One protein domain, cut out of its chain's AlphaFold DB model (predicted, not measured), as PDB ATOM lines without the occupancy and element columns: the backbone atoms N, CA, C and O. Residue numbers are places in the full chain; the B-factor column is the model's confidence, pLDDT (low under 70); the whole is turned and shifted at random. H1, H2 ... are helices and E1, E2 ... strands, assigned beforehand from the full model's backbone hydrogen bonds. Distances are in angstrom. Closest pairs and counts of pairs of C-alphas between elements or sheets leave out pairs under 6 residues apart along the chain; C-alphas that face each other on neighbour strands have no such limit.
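Overview. This is residues 3 to 76 of the 77 residues of an uncharacterized protein of Actinomycetales bacterium SN12 (UniProt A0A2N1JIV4). What does the domain look like? A strongly twisted sheet of four strands has one long helix, H2, packed over one face along the edge strand E3, giving two layers, helix over sheet; the short helix H1 sits off the sheet, at a corner with the beginning of H2. How is it made up? The printed part has 74 residues, with E1, E2, H1, H2, E3, E4 along the chain; the sheet, E1 - E2 - E4 - E3, is all antiparallel, and the class is mixed. How large is it? It is compact, with a radius of gyration of the C-alphas of 11.8 A and spans of 33 by 28 by 21 A.

Arrangement. How do the strands pair? E1, residues 9 to 14, and E2, residues 17 to 22, form a hairpin, with N 10 and O 21 2.8 A apart. E4, residues 71 to 75, is the antiparallel neighbour of E2, with N 20 and O 73 within hydrogen-bond range at 2.8 A, and forms a hairpin with E3, residues 58 to 62, with N 59 and O 74 within hydrogen-bond range at 2.8 A. Where are the helices? H2, residues 35 to 52, is on the sheet at a height of 8.1 A, over E3 and along it at 6 degrees on the local plane; their closest C-alphas, of Arg 47 and Ala 60, are 5.7 A apart. H1, residues 28 to 31, is not on the sheet and touches H2 only at the corner, with H2's residues 37 to 39 alone; the closest C-alphas, of Ala 31 and Val 38, are 5.4 A apart. What of the crossover and backbones? E2, H1 H2, E3 make a split strand-helix-strand unit, two strands running the same way with E4 between them, and its crossover is right-handed. Every O i to N i+4 pair in H2 is within hydrogen-bond range; H1 is too short for one.

Along the chain. Where do the strands begin and end? E1 begins at C-alpha 9, (52.143, -1.517, 0.325), and E4 ends at C-alpha 75, (56.645, 8.639, 10.405). How long are the elements? H2 is 25.5 A from first to last C-alpha, E2 15.9 A, E1 15.4 A, E3 and E4 13.5 A each, and H1 4.8 A.

Size, cuts and confidence. How far does it reach? The two C-alphas farthest apart, of Glu 33 and Gln 57, are 33.6 A apart. Is anything missing or uncertain? The printed part has no cut and no long link; its mean pLDDT is 92.3, and no printed residue is under 70.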
ATOM      1  N   THR A   3      52.323  -7.528   2.651       91.38
ATOM      2  CA  THR A   3      52.071  -8.315   1.427       91.38
ATOM      3  C   THR A   3      51.628  -9.748   1.703       91.38
ATOM      4  O   THR A   3      50.748 -10.262   1.026       91.38
ATOM      5  N   ALA A   4      52.177 -10.385   2.742       89.88
ATOM      6  CA  ALA A   4      51.768 -11.733   3.135       89.88
ATOM      7  C   ALA A   4      50.369 -11.764   3.779       89.88
ATOM      8  O   ALA A   4      49.770 -12.826   3.867       89.88
ATOM      9  N   GLN A   5      49.854 -10.610   4.215       89.62
ATOM     10  CA  GLN A   5      48.493 -10.433   4.732       89.62
ATOM     11  C   GLN A   5      47.519  -9.935   3.643       89.62
ATOM     12  O   GLN A   5      46.406  -9.523   3.952       89.62
ATOM     13  N   GLY A   6      47.936  -9.940   2.371       92.50
ATOM     14  CA  GLY A   6      47.105  -9.542   1.232       92.50
ATOM     15  C   GLY A   6      47.083  -8.043   0.930       92.50
ATOM     16  O   GLY A   6      46.386  -7.637   0.003       92.50
ATOM     17  N   TYR A   7      47.835  -7.215   1.661       95.00
ATOM     18  CA  TYR A   7      47.963  -5.787   1.356       95.00
ATOM     19  C   TYR A   7      48.988  -5.518   0.244       95.00
ATOM     20  O   TYR A   7      49.994  -6.211   0.121       95.00
ATOM     21  N   GLU A   8      48.812  -4.428  -0.492       96.38
ATOM     22  CA  GLU A   8      49.749  -3.936  -1.505       96.38
ATOM     23  C   GLU A   8      50.437  -2.640  -1.041       96.38
ATOM     24  O   GLU A   8      50.046  -1.549  -1.461       96.38
ATOM     25  N   PRO A   9      51.447  -2.707  -0.152       95.50
ATOM     26  CA  PRO A   9      52.143  -1.517   0.325       95.50
ATOM     27  C   PRO A   9      52.991  -0.874  -0.780       95.50
ATOM     28  O   PRO A   9      53.758  -1.556  -1.464       95.50
ATOM     29  N   ARG A  10      52.913   0.451  -0.904       95.06
ATOM     30  CA  ARG A  10      53.750   1.278  -1.782       95.06
ATOM     31  C   ARG A  10      54.334   2.432  -0.980       95.06
ATOM     32  O   ARG A  10      53.649   3.008  -0.144       95.06
ATOM     33  N   ARG A  11      55.605   2.746  -1.221       94.56
ATOM     34  CA  ARG A  11      56.241   3.942  -0.663       94.56
ATOM     35  C   ARG A  11      55.917   5.119  -1.570       94.56
ATOM     36  O   ARG A  11      56.151   5.023  -2.771       94.56
ATOM     37  N   GLU A  12      55.401   6.187  -0.992       92.31
ATOM     38  CA  GLU A  12      55.115   7.443  -1.677       92.31
ATOM     39  C   GLU A  12      55.630   8.597  -0.816       92.31
ATOM     40  O   GLU A  12      55.719   8.467   0.403       92.31
ATOM     41  N   SER A  13      55.980   9.709  -1.452       92.06
ATOM     42  CA  SER A  13      56.334  10.950  -0.768       92.06
ATOM     43  C   SER A  13      55.377  12.025  -1.265       92.06
ATOM     44  O   SER A  13      55.235  12.208  -2.477       92.06
ATOM     45  N   ASP A  14      54.710  12.710  -0.345       85.31
ATOM     46  CA  ASP A  14      53.782  13.801  -0.641       85.31
ATOM     47  C   ASP A  14      54.163  15.073   0.130       85.31
ATOM     48  O   ASP A  14      55.246  15.178   0.712       85.31
ATOM     49  N   GLU A  15      53.289  16.080   0.105       85.81
ATOM     50  CA  GLU A  15      53.490  17.341   0.825       85.81
ATOM     51  C   GLU A  15      53.607  17.162   2.353       85.81
ATOM     52  O   GLU A  15      54.171  18.020   3.032       85.81
ATOM     53  N   ASN A  16      53.145  16.026   2.888       82.06
ATOM     54  CA  ASN A  16      53.233  15.644   4.293       82.06
ATOM     55  C   ASN A  16      54.438  14.726   4.587       82.06
ATOM     56  O   ASN A  16      54.574  14.248   5.715       82.06
ATOM     57  N   GLY A  17      55.319  14.489   3.610       88.31
ATOM     58  CA  GLY A  17      56.532  13.683   3.749       88.31
ATOM     59  C   GLY A  17      56.381  12.243   3.257       88.31
ATOM     60  O   GLY A  17      55.509  11.924   2.449       88.31
ATOM     61  N   ASP A  18      57.274  11.365   3.716       93.00
ATOM     62  CA  ASP A  18      57.276   9.956   3.319       93.00
ATOM     63  C   ASP A  18      56.111   9.187   3.951       93.00
ATOM     64  O   ASP A  18      55.805   9.329   5.135       93.00
ATOM     65  N   ALA A  19      55.498   8.306   3.167       94.31
ATOM     66  CA  ALA A  19      54.408   7.448   3.589       94.31
ATOM     67  C   ALA A  19      54.511   6.054   2.964       94.31
ATOM     68  O   ALA A  19      55.086   5.840   1.893       94.31
ATOM     69  N   VAL A  20      53.893   5.085   3.629       94.94
ATOM     70  CA  VAL A  20      53.514   3.808   3.034       94.94
ATOM     71  C   VAL A  20      52.003   3.809   2.860       94.94
ATOM     72  O   VAL A  20      51.255   3.716   3.835       94.94
ATOM     73  N   ILE A  21      51.554   3.889   1.614       95.19
ATOM     74  CA  ILE A  21      50.146   3.725   1.249       95.19
ATOM     75  C   ILE A  21      49.867   2.266   0.908       95.19
ATOM     76  O   ILE A  21      50.756   1.519   0.498       95.19
ATOM     77  N   LEU A  22      48.619   1.847   1.061       95.56
ATOM     78  CA  LEU A  22      48.184   0.494   0.730       95.56
ATOM     79  C   LEU A  22      47.292   0.572  -0.505       95.56
ATOM     80  O   LEU A  22      46.177   1.077  -0.433       95.56
ATOM     81  N   ALA A  23      47.789   0.105  -1.649       94.75
ATOM     82  CA  ALA A  23      47.132   0.258  -2.947       94.75
ATOM     83  C   ALA A  23      45.845  -0.563  -3.101       94.75
ATOM     84  O   ALA A  23      45.088  -0.355  -4.043       94.75
ATOM     85  N   ASN A  24      45.575  -1.469  -2.165       94.00
ATOM     86  CA  ASN A  24      44.341  -2.227  -2.090       94.00
ATOM     87  C   ASN A  24      43.778  -2.220  -0.661       94.00
ATOM     88  O   ASN A  24      44.476  -1.949   0.317       94.00
ATOM     89  N   CYS A  25      42.502  -2.573  -0.544       92.44
ATOM     90  CA  CYS A  25      41.928  -3.062   0.699       92.44
ATOM     91  C   CYS A  25      41.702  -4.572   0.528       92.44
ATOM     92  O   CYS A  25      40.909  -4.950  -0.335       92.44
ATOM     93  N   PRO A  26      42.332  -5.451   1.329       91.06
ATOM     94  CA  PRO A  26      42.063  -6.894   1.270       91.06
ATOM     95  C   PRO A  26      40.582  -7.227   1.511       91.06
ATOM     96  O   PRO A  26      40.087  -8.264   1.081       91.06
ATOM     97  N   PHE A  27      39.868  -6.310   2.167       90.00
ATOM     98  CA  PHE A  27      38.447  -6.383   2.468       90.00
ATOM     99  C   PHE A  27      37.588  -5.522   1.522       90.00
ATOM    100  O   PHE A  27      36.481  -5.164   1.908       90.00
ATOM    101  N   ASP A  28      38.058  -5.156   0.318       86.62
ATOM    102  CA  ASP A  28      37.354  -4.224  -0.594       86.62
ATOM    103  C   ASP A  28      35.884  -4.605  -0.830       86.62
ATOM    104  O   ASP A  28      35.006  -3.751  -0.756       86.62
ATOM    105  N   SER A  29      35.594  -5.898  -1.021       87.19
ATOM    106  CA  SER A  29      34.213  -6.369  -1.192       87.19
ATOM    107  C   SER A  29      33.322  -6.005  -0.001       87.19
ATOM    108  O   SER A  29      32.202  -5.554  -0.202       87.19
ATOM    109  N   LEU A  30      33.823  -6.162   1.228       87.12
ATOM    110  CA  LEU A  30      33.091  -5.811   2.447       87.12
ATOM    111  C   LEU A  30      33.089  -4.294   2.680       87.12
ATOM    112  O   LEU A  30      32.113  -3.739   3.178       87.12
ATOM    113  N   ALA A  31      34.169  -3.609   2.298       87.31
ATOM    114  CA  ALA A  31      34.293  -2.163   2.421       87.31
ATOM    115  C   ALA A  31      33.249  -1.433   1.571       87.31
ATOM    116  O   ALA A  31      32.758  -0.401   1.998       87.31
ATOM    117  N   ARG A  32      32.865  -1.972   0.406       84.81
ATOM    118  CA  ARG A  32      31.815  -1.377  -0.443       84.81
ATOM    119  C   ARG A  32      30.447  -1.321   0.234       84.81
ATOM    120  O   ARG A  32      29.680  -0.405  -0.041       84.81
ATOM    121  N   GLU A  33      30.148  -2.287   1.096       89.50
ATOM    122  CA  GLU A  33      28.876  -2.370   1.822       89.50
ATOM    123  C   GLU A  33      28.960  -1.691   3.200       89.50
ATOM    124  O   GLU A  33      27.986  -1.108   3.673       89.50
ATOM    125  N   HIS A  34      30.140  -1.721   3.830       91.06
ATOM    126  CA  HIS A  34      30.361  -1.266   5.203       91.06
ATOM    127  C   HIS A  34      31.667  -0.469   5.359       91.06
ATOM    128  O   HIS A  34      32.529  -0.817   6.171       91.06
ATOM    129  N   THR A  35      31.816   0.620   4.600       89.31
ATOM    130  CA  THR A  35      33.067   1.395   4.515       89.31
ATOM    131  C   THR A  35      33.623   1.791   5.880       89.31
ATOM    132  O   THR A  35      34.784   1.523   6.175       89.31
ATOM    133  N   GLU A  36      32.802   2.404   6.734       91.25
ATOM    134  CA  GLU A  36      33.244   2.926   8.033       91.25
ATOM    135  C   GLU A  36      33.726   1.812   8.976       91.25
ATOM    136  O   GLU A  36      34.782   1.923   9.609       91.25
ATOM    137  N   LEU A  37      32.995   0.694   9.015       93.69
ATOM    138  CA  LEU A  37      33.348  -0.463   9.831       93.69
ATOM    139  C   LEU A  37      34.663  -1.093   9.357       93.69
ATOM    140  O   LEU A  37      35.556  -1.358  10.158       93.69
ATOM    141  N   VAL A  38      34.814  -1.302   8.049       94.25
ATOM    142  CA  VAL A  38      36.026  -1.923   7.500       94.25
ATOM    143  C   VAL A  38      37.234  -0.999   7.635       94.25
ATOM    144  O   VAL A  38      38.336  -1.460   7.931       94.25
ATOM    145  N   CYS A  39      37.049   0.308   7.473       94.50
ATOM    146  CA  CYS A  39      38.130   1.274   7.634       94.50
ATOM    147  C   CYS A  39      38.605   1.408   9.077       94.50
ATOM    148  O   CYS A  39      39.814   1.404   9.319       94.50
ATOM    149  N   SER A  40      37.687   1.456  10.044       94.75
ATOM    150  CA  SER A  40      38.052   1.462  11.466       94.75
ATOM    151  C   SER A  40      38.738   0.155  11.890       94.75
ATOM    152  O   SER A  40      39.721   0.192  12.639       94.75
ATOM    153  N   ALA A  41      38.298  -0.987  11.351       95.12
ATOM    154  CA  ALA A  41      38.948  -2.277  11.562       95.12
ATOM    155  C   ALA A  41      40.370  -2.316  10.975       95.12
ATOM    156  O   ALA A  41      41.306  -2.682  11.686       95.12
ATOM    157  N   ASN A  42      40.565  -1.879   9.725       95.06
ATOM    158  CA  ASN A  42      41.892  -1.793   9.099       95.06
ATOM    159  C   ASN A  42      42.841  -0.883   9.883       95.06
ATOM    160  O   ASN A  42      43.996  -1.244  10.102       95.06
ATOM    161  N   LEU A  43      42.361   0.282  10.326       96.69
ATOM    162  CA  LEU A  43      43.165   1.212  11.116       96.69
ATOM    163  C   LEU A  43      43.617   0.566  12.430       96.69
ATOM    164  O   LEU A  43      44.788   0.650  12.791       96.69
ATOM    165  N   SER A  44      42.701  -0.112  13.123       96.81
ATOM    166  CA  SER A  44      42.996  -0.794  14.388       96.81
ATOM    167  C   SER A  44      43.965  -1.962  14.198       96.81
ATOM    168  O   SER A  44      44.905  -2.114  14.975       96.81
ATOM    169  N   LEU A  45      43.782  -2.749  13.133       95.19
ATOM    170  CA  LEU A  45      44.676  -3.846  12.770       95.19
ATOM    171  C   LEU A  45      46.097  -3.341  12.503       95.19
ATOM    172  O   LEU A  45      47.052  -3.872  13.061       95.19
ATOM    173  N   LEU A  46      46.247  -2.307  11.671       95.50
ATOM    174  CA  LEU A  46      47.561  -1.787  11.295       95.50
ATOM    175  C   LEU A  46      48.274  -1.109  12.466       95.50
ATOM    176  O   LEU A  46      49.485  -1.265  12.585       95.50
ATOM    177  N   ARG A  47      47.540  -0.446  13.370       96.56
ATOM    178  CA  ARG A  47      48.093   0.018  14.655       96.56
ATOM    179  C   ARG A  47      48.657  -1.144  15.469       96.56
ATOM    180  O   ARG A  47      49.835  -1.130  15.790       96.56
ATOM    181  N   GLY A  48      47.867  -2.198  15.682       95.69
ATOM    182  CA  GLY A  48      48.327  -3.377  16.419       95.69
ATOM    183  C   GLY A  48      49.526  -4.083  15.772       95.69
ATOM    184  O   GLY A  48      50.387  -4.602  16.478       95.69
ATOM    185  N   VAL A  49      49.624  -4.078  14.437       94.50
ATOM    186  CA  VAL A  49      50.801  -4.598  13.719       94.50
ATOM    187  C   VAL A  49      52.040  -3.744  13.984       94.50
ATOM    188  O   VAL A  49      53.103  -4.310  14.225       94.50
ATOM    189  N   LEU A  50      51.931  -2.413  13.939       95.00
ATOM    190  CA  LEU A  50      53.056  -1.517  14.233       95.00
ATOM    191  C   LEU A  50      53.514  -1.663  15.688       95.00
ATOM    192  O   LEU A  50      54.711  -1.830  15.926       95.00
ATOM    193  N   ASP A  51      52.563  -1.706  16.622       95.44
ATOM    194  CA  ASP A  51      52.823  -1.895  18.051       95.44
ATOM    195  C   ASP A  51      53.520  -3.242  18.310       95.44
ATOM    196  O   ASP A  51      54.548  -3.309  18.982       95.44
ATOM    197  N   GLY A  52      53.005  -4.332  17.726       94.50
ATOM    198  CA  GLY A  52      53.568  -5.676  17.880       94.50
ATOM    199  C   GLY A  52      54.937  -5.869  17.219       94.50
ATOM    200  O   GLY A  52      55.657  -6.805  17.563       94.50
ATOM    201  N   LEU A  53      55.304  -4.994  16.278       93.75
ATOM    202  CA  LEU A  53      56.623  -4.953  15.646       93.75
ATOM    203  C   LEU A  53      57.568  -3.930  16.291       93.75
ATOM    204  O   LEU A  53      58.689  -3.786  15.804       93.75
ATOM    205  N   HIS A  54      57.138  -3.231  17.347       94.25
ATOM    206  CA  HIS A  54      57.902  -2.165  18.007       94.25
ATOM    207  C   HIS A  54      58.389  -1.086  17.027       94.25
ATOM    208  O   HIS A  54      59.538  -0.645  17.061       94.25
ATOM    209  N   CYS A  55      57.524  -0.701  16.087       94.00
ATOM    210  CA  CYS A  55      57.804   0.347  15.110       94.00
ATOM    211  C   CYS A  55      57.413   1.726  15.662       94.00
ATOM    212  O   CYS A  55      56.559   2.396  15.090       94.00
ATOM    213  N   ASP A  56      58.057   2.148  16.752       92.88
ATOM    214  CA  ASP A  56      57.721   3.360  17.524       92.88
ATOM    215  C   ASP A  56      57.931   4.677  16.753       92.88
ATOM    216  O   ASP A  56      57.529   5.748  17.193       92.88
ATOM    217  N   GLN A  57      58.601   4.621  15.605       93.88
ATOM    218  CA  GLN A  57      58.804   5.745  14.698       93.88
ATOM    219  C   GLN A  57      57.754   5.817  13.583       93.88
ATOM    220  O   GLN A  57      57.901   6.638  12.682       93.88
ATOM    221  N   LEU A  58      56.747   4.937  13.574       94.94
ATOM    222  CA  LEU A  58      55.698   4.887  12.558       94.94
ATOM    223  C   LEU A  58      54.311   4.906  13.203       94.94
ATOM    224  O   LEU A  58      54.065   4.249  14.206       94.94
ATOM    225  N   GLN A  59      53.367   5.580  12.555       95.88
ATOM    226  CA  GLN A  59      51.977   5.649  12.976       95.88
ATOM    227  C   GLN A  59      51.035   5.352  11.804       95.88
ATOM    228  O   GLN A  59      51.263   5.768  10.668       95.88
ATOM    229  N   ALA A  60      49.961   4.608  12.080       96.50
ATOM    230  CA  ALA A  60      48.883   4.371  11.125       96.50
ATOM    231  C   ALA A  60      47.788   5.445  11.257       96.50
ATOM    232  O   ALA A  60      47.240   5.668  12.346       96.50
ATOM    233  N   HIS A  61      47.443   6.062  10.128       95.12
ATOM    234  CA  HIS A  61      46.482   7.157  10.005       95.12
ATOM    235  C   HIS A  61      45.306   6.760   9.120       95.12
ATOM    236  O   HIS A  61      45.483   6.134   8.078       95.12
ATOM    237  N   GLY A  62      44.100   7.153   9.530       94.19
ATOM    238  CA  GLY A  62      42.920   7.065   8.677       94.19
ATOM    239  C   GLY A  62      42.964   8.158   7.613       94.19
ATOM    240  O   GLY A  62      42.724   9.320   7.924       94.19
ATOM    241  N   GLU A  63      43.244   7.778   6.371       91.81
ATOM    242  CA  GLU A  63      43.324   8.653   5.198       91.81
ATOM    243  C   GLU A  63      42.469   8.059   4.060       91.81
ATOM    244  O   GLU A  63      42.991   7.382   3.169       91.81
ATOM    245  N   PRO A  64      41.134   8.242   4.089       86.25
ATOM    246  CA  PRO A  64      40.245   7.712   3.058       86.25
ATOM    247  C   PRO A  64      40.573   8.290   1.679       86.25
ATOM    248  O   PRO A  64      40.657   9.505   1.510       86.25
ATOM    249  N   HIS A  65      40.713   7.426   0.673       84.06
ATOM    250  CA  HIS A  65      40.960   7.846  -0.703       84.06
ATOM    251  C   HIS A  65      40.377   6.837  -1.696       84.06
ATOM    252  O   HIS A  65      40.389   5.631  -1.458       84.06
ATOM    253  N   ALA A  66      39.888   7.323  -2.838       82.62
ATOM    254  CA  ALA A  66      39.367   6.460  -3.891       82.62
ATOM    255  C   ALA A  66      40.475   5.560  -4.471       82.62
ATOM    256  O   ALA A  66      41.567   6.030  -4.785       82.62
ATOM    257  N   GLY A  67      40.194   4.266  -4.631       84.31
ATOM    258  CA  GLY A  67      41.102   3.326  -5.300       84.31
ATOM    259  C   GLY A  67      42.314   2.863  -4.482       84.31
ATOM    260  O   GLY A  67      43.212   2.258  -5.056       84.31
ATOM    261  N   ARG A  68      42.354   3.126  -3.168       90.44
ATOM    262  CA  ARG A  68      43.362   2.583  -2.239       90.44
ATOM    263  C   ARG A  68      42.745   2.330  -0.859       90.44
ATOM    264  O   ARG A  68      41.594   2.686  -0.619       90.44
ATOM    265  N   CYS A  69      43.482   1.695   0.051       93.62
ATOM    266  CA  CYS A  69      43.046   1.548   1.438       93.62
ATOM    267  C   CYS A  69      42.863   2.920   2.097       93.62
ATOM    268  O   CYS A  69      43.599   3.862   1.819       93.62
ATOM    269  N   CYS A  70      41.946   2.993   3.054       94.81
ATOM    270  CA  CYS A  70      41.721   4.160   3.904       94.81
ATOM    271  C   CYS A  70      42.757   4.331   5.023       94.81
ATOM    272  O   CYS A  70      42.528   5.120   5.936       94.81
ATOM    273  N   VAL A  71      43.863   3.581   4.993       95.50
ATOM    274  CA  VAL A  71      44.938   3.684   5.979       95.50
ATOM    275  C   VAL A  71      46.267   3.915   5.276       95.50
ATOM    276  O   VAL A  71      46.626   3.176   4.356       95.50
ATOM    277  N   ALA A  72      47.001   4.915   5.755       95.12
ATOM    278  CA  ALA A  72      48.393   5.166   5.414       95.12
ATOM    279  C   ALA A  72      49.264   5.004   6.666       95.12
ATOM    280  O   ALA A  72      48.800   5.206   7.791       95.12
ATOM    281  N   ILE A  73      50.522   4.618   6.479       95.94
ATOM    282  CA  ILE A  73      51.519   4.547   7.550       95.94
ATOM    283  C   ILE A  73      52.533   5.656   7.306       95.94
ATOM    284  O   ILE A  73      53.116   5.723   6.224       95.94
ATOM    285  N   ARG A  74      52.760   6.505   8.303       95.06
ATOM    286  CA  ARG A  74      53.669   7.654   8.217       95.06
ATOM    287  C   ARG A  74      54.658   7.649   9.377       95.06
ATOM    288  O   ARG A  74      54.390   6.987  10.379       95.06
ATOM    289  N   PRO A  75      55.794   8.351   9.264       92.69
ATOM    290  CA  PRO A  75      56.645   8.639  10.405       92.69
ATOM    291  C   PRO A  75      55.850   9.269  11.547       92.69
ATOM    292  O   PRO A  75      55.015  10.146  11.326       92.69
ATOM    293  N   GLN A  76      56.124   8.822  12.764       86.00
ATOM    294  CA  GLN A  76      55.674   9.498  13.967       86.00
ATOM    295  C   GLN A  76      56.447  10.820  14.074       86.00
ATOM    296  O   GLN A  76      57.680  10.815  14.025       86.00
TER     297      GLN A  76